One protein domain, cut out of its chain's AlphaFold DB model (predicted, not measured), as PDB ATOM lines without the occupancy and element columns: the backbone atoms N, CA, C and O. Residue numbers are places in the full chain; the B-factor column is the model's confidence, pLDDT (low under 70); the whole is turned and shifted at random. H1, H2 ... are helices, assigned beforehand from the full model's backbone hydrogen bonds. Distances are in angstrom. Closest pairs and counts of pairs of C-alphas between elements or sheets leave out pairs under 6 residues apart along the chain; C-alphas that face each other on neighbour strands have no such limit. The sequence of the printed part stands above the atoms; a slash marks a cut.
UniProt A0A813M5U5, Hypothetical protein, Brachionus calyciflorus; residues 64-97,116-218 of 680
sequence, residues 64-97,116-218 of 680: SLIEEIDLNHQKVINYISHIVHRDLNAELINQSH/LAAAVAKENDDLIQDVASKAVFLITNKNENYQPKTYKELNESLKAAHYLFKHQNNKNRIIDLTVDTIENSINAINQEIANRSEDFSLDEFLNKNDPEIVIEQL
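This is residues 64 to 97 and 116 to 218 of the 680 residues of the protein "Hypothetical protein" of Brachionus calyciflorus (UniProt A0A813M5U5). Three long helices, H5, H2 and H3, cross at steep tilts to make the core, with H2 and H3 spreading as a V towards the cut. H4 folds back along H5 as a hairpin and also packs on H3, while short H1 packs on the end of H3, residues 136 to 140, and short H6 lies by H1 and by residues 75 to 79 of H2; residues 194 to 199 and 213 to 218 stick out. The printed part has 137 residues with seven named helices, H1 to H7 in chain order, and no named strand: all helix. It is compact but flat, with a radius of gyration of the C-alphas of 15.6 A and spans of 48 by 44 by 21 A.

The longest helix, H5, residues 171 to 196, measures 36.9 A from C-alpha 171 at (252.566, 260.251, 355.215) to C-alpha 196 at (274.680, 260.464, 325.672). H3, residues 116 to 140, measures 36.1 A, and H2, residues 73 to 96, 34.4 A. H4 is residues 151 to 162, H1 residues 64 to 71 and H6 residues 202 to 208. H7, residues 211 to 218, ends at C-alpha 218, (250.520, 251.022, 325.392).

H5 touches H2, closest at the C-alphas of Thr 178 and Val 84, 6.0 A, at a steep tilt of 58 degrees. H4 and H5 form a helical hairpin, closest at the C-alphas of Asn 155 and Val 179, 6.3 A. The hub is H3, touching H1, H2, H4 and H5; the C-alphas of Ala 132 and Ile 77 of H2 are closest, 5.4 A. H6 only just touches H1 and H2, with 3 pairs of C-alphas within 8 A each. H7 touches no helix. Every O i to N i+4 pair is within hydrogen-bond range in H1, H2, H4, H5, H6 and H7; H3 has 20 of 21.

The C-alphas of Leu 116 and Glu 198, the two farthest apart, are 48.6 A apart. Residues 98 to 115 are not printed, and C-alphas 97 and 116 are 17.8 A apart across this cut. Of the links printed whole, none is long. Mean pLDDT of the printed part is 86.2; it is under 70 at residues 116, 118 to 119, 163 to 168 and 215 to 218.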
ATOM      1  N   SER A  64     275.168 271.744 335.945       91.19
ATOM      2  CA  SER A  64     274.285 271.913 334.784       91.19
ATOM      3  C   SER A  64     272.932 271.223 334.967       91.19
ATOM      4  O   SER A  64     271.904 271.806 334.643       91.19
ATOM      5  N   LEU A  65     272.906 270.018 335.547       91.50
ATOM      6  CA  LEU A  65     271.658 269.310 335.828       91.50
ATOM      7  C   LEU A  65     270.845 270.019 336.921       91.50
ATOM      8  O   LEU A  65     269.623 270.045 336.842       91.50
ATOM      9  N   ILE A  66     271.497 270.638 337.911       93.69
ATOM     10  CA  ILE A  66     270.803 271.465 338.913       93.69
ATOM     11  C   ILE A  66     270.122 272.668 338.239       93.69
ATOM     12  O   ILE A  66     268.964 272.949 338.541       93.69
ATOM     13  N   GLU A  67     270.797 273.343 337.301       94.00
ATOM     14  CA  GLU A  67     270.207 274.439 336.519       94.00
ATOM     15  C   GLU A  67     269.066 273.958 335.601       94.00
ATOM     16  O   GLU A  67     268.020 274.603 335.544       94.00
ATOM     17  N   GLU A  68     269.197 272.800 334.946       94.75
ATOM     18  CA  GLU A  68     268.115 272.211 334.141       94.75
ATOM     19  C   GLU A  68     266.898 271.794 334.982       94.75
ATOM     20  O   GLU A  68     265.764 271.980 334.533       94.75
ATOM     21  N   ILE A  69     267.098 271.274 336.198       94.81
ATOM     22  CA  ILE A  69     266.005 270.957 337.133       94.81
ATOM     23  C   ILE A  69     265.333 272.249 337.630       94.81
ATOM     24  O   ILE A  69     264.110 272.273 337.727       94.81
ATOM     25  N   ASP A  70     266.082 273.326 337.898       95.06
ATOM     26  CA  ASP A  70     265.533 274.641 338.288       95.06
ATOM     27  C   ASP A  70     264.654 275.226 337.157       95.06
ATOM     28  O   ASP A  70     263.522 275.661 337.386       95.06
ATOM     29  N   LEU A  71     265.125 275.138 335.905       95.75
ATOM     30  CA  LEU A  71     264.387 275.566 334.710       95.75
ATOM     31  C   LEU A  71     263.127 274.724 334.436       95.75
ATOM     32  O   LEU A  71     262.106 275.278 334.032       95.75
ATOM     33  N   ASN A  72     263.173 273.410 334.675       96.00
ATOM     34  CA  ASN A  72     262.087 272.470 334.362       96.00
ATOM     35  C   ASN A  72     261.333 271.959 335.603       96.00
ATOM     36  O   ASN A  72     260.653 270.930 335.532       96.00
ATOM     37  N   HIS A  73     261.429 272.661 336.738       95.38
ATOM     38  CA  HIS A  73     260.989 272.170 338.050       95.38
ATOM     39  C   HIS A  73     259.563 271.608 338.042       95.38
ATOM     40  O   HIS A  73     259.346 270.522 338.567       95.38
ATOM     41  N   GLN A  74     258.596 272.269 337.392       95.94
ATOM     42  CA  GLN A  74     257.210 271.790 337.374       95.94
ATOM     43  C   GLN A  74     257.041 270.458 336.621       95.94
ATOM     44  O   GLN A  74     256.261 269.612 337.056       95.94
ATOM     45  N   LYS A  75     257.794 270.235 335.534       95.31
ATOM     46  CA  LYS A  75     257.802 268.949 334.820       95.31
ATOM     47  C   LYS A  75     258.447 267.854 335.671       95.31
ATOM     48  O   LYS A  75     257.900 266.760 335.769       95.31
ATOM     49  N   VAL A  76     259.559 268.166 336.345       94.50
ATOM     50  CA  VAL A  76     260.238 267.245 337.275       94.50
ATOM     51  C   VAL A  76     259.319 266.861 338.442       94.50
ATOM     52  O   VAL A  76     259.228 265.683 338.780       94.50
ATOM     53  N   ILE A  77     258.598 267.827 339.021       95.00
ATOM     54  CA  ILE A  77     257.613 267.599 340.088       95.00
ATOM     55  C   ILE A  77     256.509 266.658 339.596       95.00
ATOM     56  O   ILE A  77     256.287 265.624 340.218       95.00
ATOM     57  N   ASN A  78     255.872 266.961 338.459       94.44
ATOM     58  CA  ASN A  78     254.791 266.134 337.913       94.44
ATOM     59  C   ASN A  78     255.257 264.696 337.609       94.44
ATOM     60  O   ASN A  78     254.552 263.738 337.925       94.44
ATOM     61  N   TYR A  79     256.464 264.539 337.057       95.00
ATOM     62  CA  TYR A  79     257.088 263.242 336.786       95.00
ATOM     63  C   TYR A  79     257.336 262.426 338.068       95.00
ATOM     64  O   TYR A  79     256.947 261.257 338.143       95.00
ATOM     65  N   ILE A  80     257.919 263.046 339.106       91.56
ATOM     66  CA  ILE A  80     258.117 262.408 340.420       91.56
ATOM     67  C   ILE A  80     256.766 262.000 341.012       91.56
ATOM     68  O   ILE A  80     256.602 260.845 341.408       91.56
ATOM     69  N   SER A  81     255.795 262.917 341.041       92.62
ATOM     70  CA  SER A  81     254.459 262.662 341.578       92.62
ATOM     71  C   SER A  81     253.797 261.475 340.888       92.62
ATOM     72  O   SER A  81     253.340 260.557 341.567       92.62
ATOM     73  N   HIS A  82     253.816 261.419 339.552       92.56
ATOM     74  CA  HIS A  82     253.231 260.301 338.818       92.56
ATOM     75  C   HIS A  82     253.884 258.951 339.164       92.56
ATOM     76  O   HIS A  82     253.176 257.958 339.350       92.56
ATOM     77  N   ILE A  83     255.215 258.880 339.288       90.56
ATOM     78  CA  ILE A  83     255.878 257.625 339.679       90.56
ATOM     79  C   ILE A  83     255.475 257.218 341.100       90.56
ATOM     80  O   ILE A  83     255.136 256.053 341.316       90.56
ATOM     81  N   VAL A  84     255.425 258.162 342.046       90.25
ATOM     82  CA  VAL A  84     254.965 257.882 343.416       90.25
ATOM     83  C   VAL A  84     253.513 257.393 343.418       90.25
ATOM     84  O   VAL A  84     253.212 256.417 344.104       90.25
ATOM     85  N   HIS A  85     252.626 257.981 342.607       90.06
ATOM     86  CA  HIS A  85     251.254 257.495 342.422       90.06
ATOM     87  C   HIS A  85     251.203 256.070 341.879       90.06
ATOM     88  O   HIS A  85     250.495 255.225 342.431       90.06
ATOM     89  N   ARG A  86     251.957 255.782 340.816       90.69
ATOM     90  CA  ARG A  86     252.009 254.453 340.198       90.69
ATOM     91  C   ARG A  86     252.487 253.398 341.195       90.69
ATOM     92  O   ARG A  86     251.868 252.340 341.306       90.69
ATOM     93  N   ASP A  87     253.553 253.688 341.932       88.50
ATOM     94  CA  ASP A  87     254.175 252.739 342.853       88.50
ATOM     95  C   ASP A  87     253.327 252.553 344.133       88.50
ATOM     96  O   ASP A  87     253.190 251.431 344.627       88.50
ATOM     97  N   LEU A  88     252.655 253.608 344.615       87.75
ATOM     98  CA  LEU A  88     251.677 253.532 345.710       87.75
ATOM     99  C   LEU A  88     250.415 252.749 345.304       87.75
ATOM    100  O   LEU A  88     249.940 251.905 346.065       87.75
ATOM    101  N   ASN A  89     249.911 252.950 344.083       86.88
ATOM    102  CA  ASN A  89     248.802 252.169 343.532       86.88
ATOM    103  C   ASN A  89     249.186 250.695 343.333       86.88
ATOM    104  O   ASN A  89     248.401 249.807 343.668       86.88
ATOM    105  N   ALA A  90     250.406 250.410 342.868       86.94
ATOM    106  CA  ALA A  90     250.923 249.047 342.789       86.94
ATOM    107  C   ALA A  90     251.011 248.389 344.178       86.94
ATOM    108  O   ALA A  90     250.676 247.213 344.326       86.94
ATOM    109  N   GLU A  91     251.406 249.128 345.222       85.81
ATOM    110  CA  GLU A  91     251.383 248.619 346.597       85.81
ATOM    111  C   GLU A  91     249.950 248.325 347.081       85.81
ATOM    112  O   GLU A  91     249.712 247.248 347.629       85.81
ATOM    113  N   LEU A  92     248.981 249.211 346.823       83.00
ATOM    114  CA  LEU A  92     247.567 248.994 347.168       83.00
ATOM    115  C   LEU A  92     246.971 247.767 346.453       83.00
ATOM    116  O   LEU A  92     246.312 246.939 347.089       83.00
ATOM    117  N   ILE A  93     247.257 247.593 345.159       84.88
ATOM    118  CA  ILE A  93     246.846 246.415 344.378       84.88
ATOM    119  C   ILE A  93     247.453 245.138 344.981       84.88
ATOM    120  O   ILE A  93     246.728 244.177 345.253       84.88
ATOM    121  N   ASN A  94     248.753 245.141 345.292       85.62
ATOM    122  CA  ASN A  94     249.428 244.006 345.929       85.62
ATOM    123  C   ASN A  94     248.885 243.691 347.336       85.62
ATOM    124  O   ASN A  94     248.811 242.522 347.718       85.62
ATOM    125  N   GLN A  95     248.459 244.702 348.102       82.25
ATOM    126  CA  GLN A  95     247.772 244.492 349.379       82.25
ATOM    127  C   GLN A  95     246.380 243.865 349.181       82.25
ATOM    128  O   GLN A  95     246.018 242.966 349.942       82.25
ATOM    129  N   SER A  96     245.636 244.264 348.142       80.69
ATOM    130  CA  SER A  96     244.309 243.710 347.814       80.69
ATOM    131  C   SER A  96     244.349 242.247 347.348       80.69
ATOM    132  O   SER A  96     243.439 241.477 347.649       80.69
ATOM    133  N   HIS A  97     245.429 241.829 346.677       81.19
ATOM    134  CA  HIS A  97     245.624 240.448 346.220       81.19
ATOM    135  C   HIS A  97     246.108 239.481 347.307       81.19
ATOM    136  O   HIS A  97     246.227 238.278 347.054       81.19
ATOM    137  N   LEU A 116     236.084 255.058 349.527       63.94
ATOM    138  CA  LEU A 116     237.095 255.444 350.513       63.94
ATOM    139  C   LEU A 116     238.500 255.480 349.894       63.94
ATOM    140  O   LEU A 116     239.253 256.409 350.166       63.94
ATOM    141  N   ALA A 117     238.838 254.526 349.022       70.19
ATOM    142  CA  ALA A 117     240.101 254.514 348.287       70.19
ATOM    143  C   ALA A 117     240.233 255.718 347.340       70.19
ATOM    144  O   ALA A 117     241.305 256.307 347.276       70.19
ATOM    145  N   ALA A 118     239.155 256.136 346.667       66.00
ATOM    146  CA  ALA A 118     239.153 257.321 345.806       66.00
ATOM    147  C   ALA A 118     239.307 258.637 346.598       66.00
ATOM    148  O   ALA A 118     240.035 259.533 346.173       66.00
ATOM    149  N   ALA A 119     238.674 258.750 347.772       60.56
ATOM    150  CA  ALA A 119     238.867 259.898 348.661       60.56
ATOM    151  C   ALA A 119     240.302 259.953 349.220       60.56
ATOM    152  O   ALA A 119     240.931 261.010 349.214       60.56
ATOM    153  N   VAL A 120     240.842 258.800 349.635       75.00
ATOM    154  CA  VAL A 120     242.234 258.660 350.088       75.00
ATOM    155  C   VAL A 120     243.227 258.930 348.955       75.00
ATOM    156  O   VAL A 120     244.268 259.515 349.221       75.00
ATOM    157  N   ALA A 121     242.919 258.557 347.708       79.62
ATOM    158  CA  ALA A 121     243.746 258.891 346.550       79.62
ATOM    159  C   ALA A 121     243.893 260.411 346.424       79.62
ATOM    160  O   ALA A 121     245.009 260.900 346.539       79.62
ATOM    161  N   LYS A 122     242.785 261.162 346.367       80.50
ATOM    162  CA  LYS A 122     242.846 262.626 346.240       80.50
ATOM    163  C   LYS A 122     243.616 263.315 347.377       80.50
ATOM    164  O   LYS A 122     244.382 264.238 347.125       80.50
ATOM    165  N   GLU A 123     243.443 262.871 348.623       82.69
ATOM    166  CA  GLU A 123     244.246 263.392 349.742       82.69
ATOM    167  C   GLU A 123     245.740 263.036 349.635       82.69
ATOM    168  O   GLU A 123     246.586 263.777 350.140       82.69
ATOM    169  N   ASN A 124     246.077 261.906 349.005       86.81
ATOM    170  CA  ASN A 124     247.461 261.557 348.705       86.81
ATOM    171  C   ASN A 124     248.001 262.382 347.522       86.81
ATOM    172  O   ASN A 124     249.182 262.694 347.562       86.81
ATOM    173  N   ASP A 125     247.194 262.751 346.518       89.50
ATOM    174  CA  ASP A 125     247.607 263.572 345.362       89.50
ATOM    175  C   ASP A 125     248.186 264.923 345.808       89.50
ATOM    176  O   ASP A 125     249.340 265.240 345.505       89.50
ATOM    177  N   ASP A 126     247.432 265.680 346.613       89.56
ATOM    178  CA  ASP A 126     247.877 266.975 347.147       89.56
ATOM    179  C   ASP A 126     249.156 266.827 348.002       89.56
ATOM    180  O   ASP A 126     250.074 267.648 347.924       89.56
ATOM    181  N   LEU A 127     249.250 265.753 348.800       88.88
ATOM    182  CA  LEU A 127     250.426 265.476 349.629       88.88
ATOM    183  C   LEU A 127     251.644 265.063 348.791       88.88
ATOM    184  O   LEU A 127     252.747 265.524 349.064       88.88
ATOM    185  N   ILE A 128     251.471 264.201 347.789       90.69
ATOM    186  CA  ILE A 128     252.543 263.738 346.903       90.69
ATOM    187  C   ILE A 128     253.120 264.928 346.132       90.69
ATOM    188  O   ILE A 128     254.343 265.077 346.092       90.69
ATOM    189  N   GLN A 129     252.263 265.824 345.631       92.88
ATOM    190  CA  GLN A 129     252.683 267.044 344.947       92.88
ATOM    191  C   GLN A 129     253.442 268.011 345.880       92.88
ATOM    192  O   GLN A 129     254.465 268.555 345.460       92.88
ATOM    193  N   ASP A 130     253.027 268.196 347.145       92.25
ATOM    194  CA  ASP A 130     253.776 269.003 348.134       92.25
ATOM    195  C   ASP A 130     255.140 268.369 348.470       92.25
ATOM    196  O   ASP A 130     256.169 269.049 348.415       92.25
ATOM    197  N   VAL A 131     255.190 267.053 348.731       91.12
ATOM    198  CA  VAL A 131     256.447 266.329 349.016       91.12
ATOM    199  C   VAL A 131     257.409 266.443 347.828       91.12
ATOM    200  O   VAL A 131     258.584 266.761 348.025       91.12
ATOM    201  N   ALA A 132     256.930 266.215 346.599       93.00
ATOM    202  CA  ALA A 132     257.730 266.297 345.378       93.00
ATOM    203  C   ALA A 132     258.246 267.724 345.132       93.00
ATOM    204  O   ALA A 132     259.448 267.914 344.938       93.00
ATOM    205  N   SER A 133     257.374 268.733 345.243       94.69
ATOM    206  CA  SER A 133     257.741 270.155 345.126       94.69
ATOM    207  C   SER A 133     258.829 270.543 346.123       94.69
ATOM    208  O   SER A 133     259.816 271.192 345.772       94.69
ATOM    209  N   LYS A 134     258.687 270.098 347.373       94.50
ATOM    210  CA  LYS A 134     259.631 270.405 348.447       94.50
ATOM    211  C   LYS A 134     260.952 269.662 348.302       94.50
ATOM    212  O   LYS A 134     261.994 270.218 348.640       94.50
ATOM    213  N   ALA A 135     260.929 268.440 347.777       92.81
ATOM    214  CA  ALA A 135     262.137 267.680 347.487       92.81
ATOM    215  C   ALA A 135     262.936 268.314 346.339       92.81
ATOM    216  O   ALA A 135     264.138 268.516 346.491       92.81
ATOM    217  N   VAL A 136     262.270 268.711 345.248       94.62
ATOM    218  CA  VAL A 136     262.899 269.450 344.138       94.62
ATOM    219  C   VAL A 136     263.497 270.766 344.643       94.62
ATOM    220  O   VAL A 136     264.677 271.008 344.413       94.62
ATOM    221  N   PHE A 137     262.747 271.551 345.425       95.88
ATOM    222  CA  PHE A 137     263.250 272.790 346.031       95.88
ATOM    223  C   PHE A 137     264.479 272.577 346.931       95.88
ATOM    224  O   PHE A 137     265.419 273.365 346.880       95.88
ATOM    225  N   LEU A 138     264.503 271.524 347.759       94.19
ATOM    226  CA  LEU A 138     265.665 271.205 348.601       94.19
ATOM    227  C   LEU A 138     266.896 270.830 347.764       94.19
ATOM    228  O   LEU A 138     268.012 271.184 348.133       94.19
ATOM    229  N   ILE A 139     266.691 270.139 346.640       92.62
ATOM    230  CA  ILE A 139     267.751 269.703 345.727       92.62
ATOM    231  C   ILE A 139     268.328 270.878 344.921       92.62
ATOM    232  O   ILE A 139     269.550 270.977 344.798       92.62
ATOM    233  N   THR A 140     267.486 271.788 344.411       94.62
ATOM    234  CA  THR A 140     267.921 272.956 343.617       94.62
ATOM    235  C   THR A 140     268.343 274.168 344.452       94.62
ATOM    236  O   THR A 140     268.772 275.183 343.899       94.62
ATOM    237  N   ASN A 141     268.249 274.093 345.784       93.38
ATOM    238  CA  ASN A 141     268.543 275.220 346.661       93.38
ATOM    239  C   ASN A 141     270.003 275.689 346.527       93.38
ATOM    240  O   ASN A 141     270.938 275.000 346.927       93.38
ATOM    241  N   LYS A 142     270.185 276.923 346.043       91.06
ATOM    242  CA  LYS A 142     271.494 277.570 345.833       91.06
ATOM    243  C   LYS A 142     272.242 277.883 347.140       91.06
ATOM    244  O   LYS A 142     273.392 278.308 347.098       91.06
ATOM    245  N   ASN A 143     271.612 277.700 348.303       91.75
ATOM    246  CA  ASN A 143     272.258 277.836 349.603       91.75
ATOM    247  C   ASN A 143     272.790 276.478 350.094       91.75
ATOM    248  O   ASN A 143     272.044 275.679 350.662       91.75
ATOM    249  N   GLU A 144     274.103 276.271 349.953       87.81
ATOM    250  CA  GLU A 144     274.841 275.054 350.351       87.81
ATOM    251  C   GLU A 144     274.586 274.585 351.799       87.81
ATOM    252  O   GLU A 144     274.809 273.419 352.120       87.81
ATOM    253  N   ASN A 145     274.121 275.471 352.691       90.38
ATOM    254  CA  ASN A 145     273.809 275.132 354.085       90.38
ATOM    255  C   ASN A 145     272.482 274.367 354.252       90.38
ATOM    256  O   ASN A 145     272.260 273.777 355.308       90.38
ATOM    257  N   TYR A 146     271.602 274.402 353.247       90.94
ATOM    258  CA  TYR A 146     270.286 273.749 353.260       90.94
ATOM    259  C   TYR A 146     270.135 272.658 352.192       90.94
ATOM    260  O   TYR A 146     269.122 271.961 352.186       90.94
ATOM    261  N   GLN A 147     271.118 272.504 351.300       93.31
ATOM    262  CA  GLN A 147     271.116 271.450 350.291       93.31
ATOM    263  C   GLN A 147     271.500 270.105 350.945       93.31
ATOM    264  O   GLN A 147     272.588 270.002 351.522       93.31
ATOM    265  N   PRO A 148     270.641 269.069 350.887       93.38
ATOM    266  CA  PRO A 148     270.952 267.764 351.458       93.38
ATOM    267  C   PRO A 148     272.033 267.069 350.626       93.38
ATOM    268  O   PRO A 148     271.920 266.959 349.407       93.38
ATOM    269  N   LYS A 149     273.075 266.564 351.288       94.81
ATOM    270  CA  LYS A 149     274.216 265.899 350.637       94.81
ATOM    271  C   LYS A 149     273.993 264.404 350.458       94.81
ATOM    272  O   LYS A 149     274.667 263.786 349.641       94.81
ATOM    273  N   THR A 150     273.059 263.821 351.205       94.81
ATOM    274  CA  THR A 150     272.700 262.397 351.138       94.81
ATOM    275  C   THR A 150     271.189 262.205 351.033       94.81
ATOM    276  O   THR A 150     270.408 263.043 351.492       94.81
ATOM    277  N   TYR A 151     270.748 261.071 350.480       90.62
ATOM    278  CA  TYR A 151     269.315 260.732 350.418       90.62
ATOM    279  C   TYR A 151     268.680 260.611 351.812       90.62
ATOM    280  O   TYR A 151     267.497 260.897 351.997       90.62
ATOM    281  N   LYS A 152     269.478 260.252 352.820       92.62
ATOM    282  CA  LYS A 152     269.111 260.292 354.234       92.62
ATOM    283  C   LYS A 152     268.843 261.705 354.735       92.62
ATOM    284  O   LYS A 152     267.792 261.921 355.325       92.62
ATOM    285  N   GLU A 153     269.738 262.656 354.472       94.25
ATOM    286  CA  GLU A 153     269.532 264.068 354.823       94.25
ATOM    287  C   GLU A 153     268.308 264.653 354.111       94.25
ATOM    288  O   GLU A 153     267.542 265.392 354.730       94.25
ATOM    289  N   LEU A 154     268.063 264.280 352.847       92.62
ATOM    290  CA  LEU A 154     266.843 264.653 352.122       92.62
ATOM    291  C   LEU A 154     265.592 264.081 352.809       92.62
ATOM    292  O   LEU A 154     264.640 264.817 353.058       92.62
ATOM    293  N   ASN A 155     265.599 262.796 353.174       92.25
ATOM    294  CA  ASN A 155     264.483 262.144 353.866       92.25
ATOM    295  C   ASN A 155     264.228 262.758 355.259       92.25
ATOM    296  O   ASN A 155     263.090 263.070 355.611       92.25
ATOM    297  N   GLU A 156     265.284 262.992 356.041       92.81
ATOM    298  CA  GLU A 156     265.205 263.661 357.343       92.81
ATOM    299  C   GLU A 156     264.691 265.105 357.202       92.81
ATOM    300  O   GLU A 156     263.833 265.518 357.984       92.81
ATOM    301  N   SER A 157     265.109 265.835 356.161       92.31
ATOM    302  CA  SER A 157     264.636 267.195 355.858       92.31
ATOM    303  C   SER A 157     263.170 267.228 355.425       92.31
ATOM    304  O   SER A 157     262.415 268.072 355.905       92.31
ATOM    305  N   LEU A 158     262.725 266.295 354.577       90.94
ATOM    306  CA  LEU A 158     261.317 266.164 354.185       90.94
ATOM    307  C   LEU A 158     260.438 265.795 355.385       90.94
ATOM    308  O   LEU A 158     259.399 266.419 355.604       90.94
ATOM    309  N   LYS A 159     260.880 264.846 356.220       91.12
ATOM    310  CA  LYS A 159     260.198 264.495 357.476       91.12
ATOM    311  C   LYS A 159     260.111 265.698 358.414       91.12
ATOM    312  O   LYS A 159     259.013 265.993 358.883       91.12
ATOM    313  N   ALA A 160     261.214 266.424 358.624       89.50
ATOM    314  CA  ALA A 160     261.265 267.655 359.417       89.50
ATOM    315  C   ALA A 160     260.277 268.713 358.895       89.50
ATOM    316  O   ALA A 160     259.427 269.201 359.642       89.50
ATOM    317  N   ALA A 161     260.329 269.004 357.594       82.69
ATOM    318  CA  ALA A 161     259.487 269.992 356.931       82.69
ATOM    319  C   ALA A 161     257.988 269.652 356.965       82.69
ATOM    320  O   ALA A 161     257.152 270.560 356.939       82.69
ATOM    321  N   HIS A 162     257.636 268.366 357.038       74.31
ATOM    322  CA  HIS A 162     256.251 267.909 357.092       74.31
ATOM    323  C   HIS A 162     255.653 267.810 358.501       74.31
ATOM    324  O   HIS A 162     254.449 267.554 358.598       74.31
ATOM    325  N   TYR A 163     256.392 268.022 359.602       61.25
ATOM    326  CA  TYR A 163     255.827 267.932 360.969       61.25
ATOM    327  C   TYR A 163     254.609 268.850 361.220       61.25
ATOM    328  O   TYR A 163     253.851 268.609 362.156       61.25
ATOM    329  N   LEU A 164     254.374 269.842 360.356       56.53
ATOM    330  CA  LEU A 164     253.227 270.754 360.399       56.53
ATOM    331  C   LEU A 164     251.868 270.093 360.066       56.53
ATOM    332  O   LEU A 164     250.836 270.546 360.558       56.53
ATOM    333  N   PHE A 165     251.837 269.004 359.286       62.84
ATOM    334  CA  PHE A 165     250.584 268.316 358.929       62.84
ATOM    335  C   PHE A 165     250.179 267.292 360.000       62.84
ATOM    336  O   PHE A 165     250.835 266.255 360.148       62.84
ATOM    337  N   LYS A 166     249.101 267.577 360.744       54.34
ATOM    338  CA  LYS A 166     248.765 266.891 362.009       54.34
ATOM    339  C   LYS A 166     248.335 265.417 361.915       54.34
ATOM    340  O   LYS A 166     248.597 264.692 362.871       54.34
ATOM    341  N   HIS A 167     247.677 264.959 360.842       53.09
ATOM    342  CA  HIS A 167     246.976 263.659 360.857       53.09
ATOM    343  C   HIS A 167     246.955 262.908 359.511       53.09
ATOM    344  O   HIS A 167     245.953 262.973 358.814       53.09
ATOM    345  N   GLN A 168     247.985 262.119 359.179       66.25
ATOM    346  CA  GLN A 168     247.868 261.031 358.188       66.25
ATOM    347  C   GLN A 168     248.874 259.900 358.477       66.25
ATOM    348  O   GLN A 168     250.068 260.155 358.639       66.25
ATOM    349  N   ASN A 169     248.410 258.644 358.495       73.44
ATOM    350  CA  ASN A 169     249.266 257.465 358.718       73.44
ATOM    351  C   ASN A 169     250.126 257.107 357.487       73.44
ATOM    352  O   ASN A 169     251.234 256.597 357.643       73.44
ATOM    353  N   ASN A 170     249.648 257.413 356.275       78.88
ATOM    354  CA  ASN A 170     250.335 257.110 355.009       78.88
ATOM    355  C   ASN A 170     251.546 258.020 354.747       78.88
ATOM    356  O   ASN A 170     252.432 257.683 353.970       78.88
ATOM    357  N   LYS A 171     251.613 259.160 355.434       82.94
ATOM    358  CA  LYS A 171     252.566 260.251 355.215       82.94
ATOM    359  C   LYS A 171     254.036 259.828 355.216       82.94
ATOM    360  O   LYS A 171     254.775 260.185 354.308       82.94
ATOM    361  N   ASN A 172     254.467 259.030 356.198       86.56
ATOM    362  CA  ASN A 172     255.850 258.534 356.231       86.56
ATOM    363  C   ASN A 172     256.138 257.588 355.056       86.56
ATOM    364  O   ASN A 172     257.230 257.638 354.504       86.56
ATOM    365  N   ARG A 173     255.153 256.770 354.654       86.31
ATOM    366  CA  ARG A 173     255.281 255.851 353.516       86.31
ATOM    367  C   ARG A 173     255.385 256.614 352.198       86.31
ATOM    368  O   ARG A 173     256.233 256.258 351.393       86.31
ATOM    369  N   ILE A 174     254.585 257.667 352.025       83.88
ATOM    370  CA  ILE A 174     254.668 258.584 350.881       83.88
ATOM    371  C   ILE A 174     256.046 259.246 350.835       83.88
ATOM    372  O   ILE A 174     256.710 259.139 349.817       83.88
ATOM    373  N   ILE A 175     256.537 259.826 351.939       87.12
ATOM    374  CA  ILE A 175     257.874 260.451 351.968       87.12
ATOM    375  C   ILE A 175     258.980 259.439 351.624       87.12
ATOM    376  O   ILE A 175     259.854 259.748 350.818       87.12
ATOM    377  N   ASP A 176     258.944 258.230 352.197       88.56
ATOM    378  CA  ASP A 176     259.934 257.188 351.897       88.56
ATOM    379  C   ASP A 176     259.871 256.750 350.416       88.56
ATOM    380  O   ASP A 176     260.914 256.656 349.771       88.56
ATOM    381  N   LEU A 177     258.667 256.577 349.846       87.56
ATOM    382  CA  LEU A 177     258.467 256.292 348.417       87.56
ATOM    383  C   LEU A 177     258.938 257.439 347.512       87.56
ATOM    384  O   LEU A 177     259.539 257.174 346.473       87.56
ATOM    385  N   THR A 178     258.712 258.700 347.890       84.62
ATOM    386  CA  THR A 178     259.187 259.861 347.124       84.62
ATOM    387  C   THR A 178     260.712 259.934 347.129       84.62
ATOM    388  O   THR A 178     261.307 260.177 346.085       84.62
ATOM    389  N   VAL A 179     261.372 259.654 348.259       88.62
ATOM    390  CA  VAL A 179     262.845 259.602 348.324       88.62
ATOM    391  C   VAL A 179     263.405 258.443 347.496       88.62
ATOM    392  O   VAL A 179     264.343 258.659 346.731       88.62
ATOM    393  N   ASP A 180     262.816 257.244 347.582       89.94
ATOM    394  CA  ASP A 180     263.194 256.102 346.733       89.94
ATOM    395  C   ASP A 180     262.996 256.420 345.234       89.94
ATOM    396  O   ASP A 180     263.851 256.094 344.409       89.94
ATOM    397  N   THR A 181     261.899 257.098 344.882       89.62
ATOM    398  CA  THR A 181     261.583 257.544 343.513       89.62
ATOM    399  C   THR A 181     262.603 258.553 342.997       89.62
ATOM    400  O   THR A 181     263.056 258.441 341.857       89.62
ATOM    401  N   ILE A 182     262.998 259.518 343.829       85.50
ATOM    402  CA  ILE A 182     264.005 260.527 343.493       85.50
ATOM    403  C   ILE A 182     265.383 259.882 343.327       85.50
ATOM    404  O   ILE A 182     266.051 260.167 342.337       85.50
ATOM    405  N   GLU A 183     265.786 258.962 344.211       91.81
ATOM    406  CA  GLU A 183     267.035 258.200 344.050       91.81
ATOM    407  C   GLU A 183     267.050 257.441 342.717       91.81
ATOM    408  O   GLU A 183     268.007 257.539 341.950       91.81
ATOM    409  N   ASN A 184     265.974 256.716 342.403       90.56
ATOM    410  CA  ASN A 184     265.867 255.966 341.153       90.56
ATOM    411  C   ASN A 184     265.875 256.892 339.921       90.56
ATOM    412  O   ASN A 184     266.533 256.579 338.931       90.56
ATOM    413  N   SER A 185     265.195 258.040 339.994       85.94
ATOM    414  CA  SER A 185     265.109 259.015 338.899       85.94
ATOM    415  C   SER A 185     266.443 259.713 338.639       85.94
ATOM    416  O   SER A 185     266.868 259.789 337.490       85.94
ATOM    417  N   ILE A 186     267.144 260.157 339.688       86.06
ATOM    418  CA  ILE A 186     268.483 260.755 339.573       86.06
ATOM    419  C   ILE A 186     269.478 259.729 339.022       86.06
ATOM    420  O   ILE A 186     270.252 260.056 338.129       86.06
ATOM    421  N   ASN A 187     269.427 258.474 339.480       88.25
ATOM    422  CA  ASN A 187     270.283 257.416 338.939       88.25
ATOM    423  C   ASN A 187     270.002 257.145 337.448       88.25
ATOM    424  O   ASN A 187     270.948 256.976 336.682       88.25
ATOM    425  N   ALA A 188     268.733 257.142 337.024       88.19
ATOM    426  CA  ALA A 188     268.356 256.974 335.618       88.19
ATOM    427  C   ALA A 188     268.804 258.161 334.743       88.19
ATOM    428  O   ALA A 188     269.344 257.952 333.658       88.19
ATOM    429  N   ILE A 189     268.650 259.396 335.234       83.69
ATOM    430  CA  ILE A 189     269.134 260.613 334.567       83.69
ATOM    431  C   ILE A 189     270.663 260.586 334.444       83.69
ATOM    432  O   ILE A 189     271.191 260.754 333.348       83.69
ATOM    433  N   ASN A 190     271.384 260.291 335.529       85.56
ATOM    434  CA  ASN A 190     272.844 260.174 335.518       85.56
ATOM    435  C   ASN A 190     273.325 259.057 334.567       85.56
ATOM    436  O   ASN A 190     274.365 259.205 333.926       85.56
ATOM    437  N   GLN A 191     272.559 257.968 334.423       89.44
ATOM    438  CA  GLN A 191     272.838 256.912 333.449       89.44
ATOM    439  C   GLN A 191     272.607 257.376 331.997       89.44
ATOM    440  O   GLN A 191     273.443 257.095 331.142       89.44
ATOM    441  N   GLU A 192     271.531 258.112 331.698       89.31
ATOM    442  CA  GLU A 192     271.313 258.700 330.363       89.31
ATOM    443  C   GLU A 192     272.370 259.762 330.017       89.31
ATOM    444  O   GLU A 192     272.878 259.761 328.897       89.31
ATOM    445  N   ILE A 193     272.774 260.607 330.971       85.88
ATOM    446  CA  ILE A 193     273.882 261.565 330.804       85.88
ATOM    447  C   ILE A 193     275.179 260.819 330.458       85.88
ATOM    448  O   ILE A 193     275.851 261.166 329.484       85.88
ATOM    449  N   ALA A 194     275.506 259.750 331.194       88.25
ATOM    450  CA  ALA A 194     276.681 258.923 330.922       88.25
ATOM    451  C   ALA A 194     276.623 258.214 329.553       88.25
ATOM    452  O   ALA A 194     277.666 258.000 328.937       88.25
ATOM    453  N   ASN A 195     275.424 257.874 329.066       91.94
ATOM    454  CA  ASN A 195     275.221 257.234 327.764       91.94
ATOM    455  C   ASN A 195     275.272 258.221 326.582       91.94
ATOM    456  O   ASN A 195     275.720 257.838 325.502       91.94
ATOM    457  N   ARG A 196     274.787 259.461 326.753       89.75
ATOM    458  CA  ARG A 196     274.680 260.464 325.672       89.75
ATOM    459  C   ARG A 196     275.884 261.405 325.571       89.75
ATOM    460  O   ARG A 196     276.126 261.953 324.500       89.75
ATOM    461  N   SER A 197     276.668 261.548 326.641       75.50
ATOM    462  CA  SER A 197     277.944 262.286 326.763       75.50
ATOM    463  C   SER A 197     277.974 263.794 326.454       75.50
ATOM    464  O   SER A 197     278.673 264.506 327.170       75.50
ATOM    465  N   GLU A 198     277.241 264.295 325.454       85.94
ATOM    466  CA  GLU A 198     277.224 265.719 325.063       85.94
ATOM    467  C   GLU A 198     275.792 266.250 324.818       85.94
ATOM    468  O   GLU A 198     275.488 267.361 325.242       85.94
ATOM    469  N   ASP A 199     274.882 265.439 324.254       90.50
ATOM    470  CA  ASP A 199     273.521 265.858 323.851       90.50
ATOM    471  C   ASP A 199     272.403 265.402 324.826       90.50
ATOM    472  O   ASP A 199     271.339 264.932 324.409       90.50
ATOM    473  N   PHE A 200     272.621 265.465 326.145       92.75
ATOM    474  CA  PHE A 200     271.527 265.224 327.100       92.75
ATOM    475  C   PHE A 200     270.652 266.475 327.244       92.75
ATOM    476  O   PHE A 200     271.158 267.560 327.510       92.75
ATOM    477  N   SER A 201     269.334 266.307 327.124       94.88
ATOM    478  CA  SER A 201     268.341 267.322 327.476       94.88
ATOM    479  C   SER A 201     267.374 266.735 328.495       94.88
ATOM    480  O   SER A 201     266.682 265.755 328.195       94.88
ATOM    481  N   LEU A 202     267.284 267.344 329.683       94.25
ATOM    482  CA  LEU A 202     266.307 266.928 330.689       94.25
ATOM    483  C   LEU A 202     264.869 267.030 330.165       94.25
ATOM    484  O   LEU A 202     264.045 266.185 330.502       94.25
ATOM    485  N   ASP A 203     264.565 268.010 329.308       94.56
ATOM    486  CA  ASP A 203     263.221 268.161 328.742       94.56
ATOM    487  C   ASP A 203     262.867 267.009 327.791       94.56
ATOM    488  O   ASP A 203     261.789 266.432 327.904       94.56
ATOM    489  N   GLU A 204     263.792 266.592 326.914       95.06
ATOM    490  CA  GLU A 204     263.597 265.402 326.069       95.06
ATOM    491  C   GLU A 204     263.402 264.143 326.928       95.06
ATOM    492  O   GLU A 204     262.511 263.340 326.652       95.06
ATOM    493  N   PHE A 205     264.192 263.984 327.996       95.06
ATOM    494  CA  PHE A 205     264.055 262.861 328.923       95.06
ATOM    495  C   PHE A 205     262.689 262.855 329.628       95.06
ATOM    496  O   PHE A 205     262.042 261.809 329.683       95.06
ATOM    497  N   LEU A 206     262.234 264.000 330.144       94.44
ATOM    498  CA  LEU A 206     260.945 264.116 330.829       94.44
ATOM    499  C   LEU A 206     259.783 263.885 329.860       94.44
ATOM    500  O   LEU A 206     258.923 263.068 330.161       94.44
ATOM    501  N   ASN A 207     259.800 264.505 328.675       93.31
ATOM    502  CA  ASN A 207     258.762 264.316 327.659       93.31
ATOM    503  C   ASN A 207     258.721 262.854 327.155       93.31
ATOM    504  O   ASN A 207     257.650 262.305 326.921       93.31
ATOM    505  N   LYS A 208     259.873 262.181 327.010       93.75
ATOM    506  CA  LYS A 208     259.940 260.765 326.592       93.75
ATOM    507  C   LYS A 208     259.370 259.804 327.641       93.75
ATOM    508  O   LYS A 208     258.871 258.741 327.276       93.75
ATOM    509  N   ASN A 209     259.480 260.151 328.921       90.94
ATOM    510  CA  ASN A 209     258.926 259.374 330.028       90.94
ATOM    511  C   ASN A 209     257.628 259.994 330.578       90.94
ATOM    512  O   ASN A 209     257.226 259.657 331.694       90.94
ATOM    513  N   ASP A 210     256.983 260.889 329.820       89.62
ATOM    514  CA  ASP A 210     255.721 261.494 330.220       89.62
ATOM    515  C   ASP A 210     254.647 260.395 330.283       89.62
ATOM    516  O   ASP A 210     254.426 259.683 329.295       89.62
ATOM    517  N   PRO A 211     253.998 260.198 331.442       78.75
ATOM    518  CA  PRO A 211     253.026 259.132 331.612       78.75
ATOM    519  C   PRO A 211     251.826 259.226 330.672       78.75
ATOM    520  O   PRO A 211     251.307 258.175 330.296       78.75
ATOM    521  N   GLU A 212     251.405 260.426 330.261       82.06
ATOM    522  CA  GLU A 212     250.288 260.575 329.322       82.06
ATOM    523  C   GLU A 212     250.651 259.948 327.964       82.06
ATOM    524  O   GLU A 212     249.886 259.155 327.412       82.06
ATOM    525  N   ILE A 213     251.884 260.179 327.500       79.25
ATOM    526  CA  ILE A 213     252.421 259.624 326.248       79.25
ATOM    527  C   ILE A 213     252.676 258.111 326.369       79.25
ATOM    528  O   ILE A 213     252.415 257.353 325.433       79.25
ATOM    529  N   VAL A 214     253.165 257.632 327.520       70.44
ATOM    530  CA  VAL A 214     253.423 256.195 327.736       70.44
ATOM    531  C   VAL A 214     252.123 255.382 327.779       70.44
ATOM    532  O   VAL A 214     252.099 254.254 327.285       70.44
ATOM    533  N   ILE A 215     251.033 255.935 328.320       62.62
ATOM    534  CA  ILE A 215     249.714 255.284 328.308       62.62
ATOM    535  C   ILE A 215     249.185 255.163 326.868       62.62
ATOM    536  O   ILE A 215     248.719 254.089 326.483       62.62
ATOM    537  N   GLU A 216     249.332 256.211 326.053       59.41
ATOM    538  CA  GLU A 216     248.894 256.238 324.649       59.41
ATOM    539  C   GLU A 216     249.712 255.292 323.737       59.41
ATOM    540  O   GLU A 216     249.185 254.714 322.786       59.41
ATOM    541  N   GLN A 217     250.984 255.032 324.059       50.22
ATOM    542  CA  GLN A 217     251.807 254.042 323.341       50.22
ATOM    543  C   GLN A 217     251.561 252.583 323.770       50.22
ATOM    544  O   GLN A 217     251.994 251.659 323.077       50.22
ATOM    545  N   LEU A 218     250.879 252.357 324.899       34.97
ATOM    546  CA  LEU A 218     250.520 251.022 325.392       34.97
ATOM    547  C   LEU A 218     249.097 250.592 325.007       34.97
ATOM    548  O   LEU A 218     248.772 249.407 325.126       34.97
TER     549      LEU A 218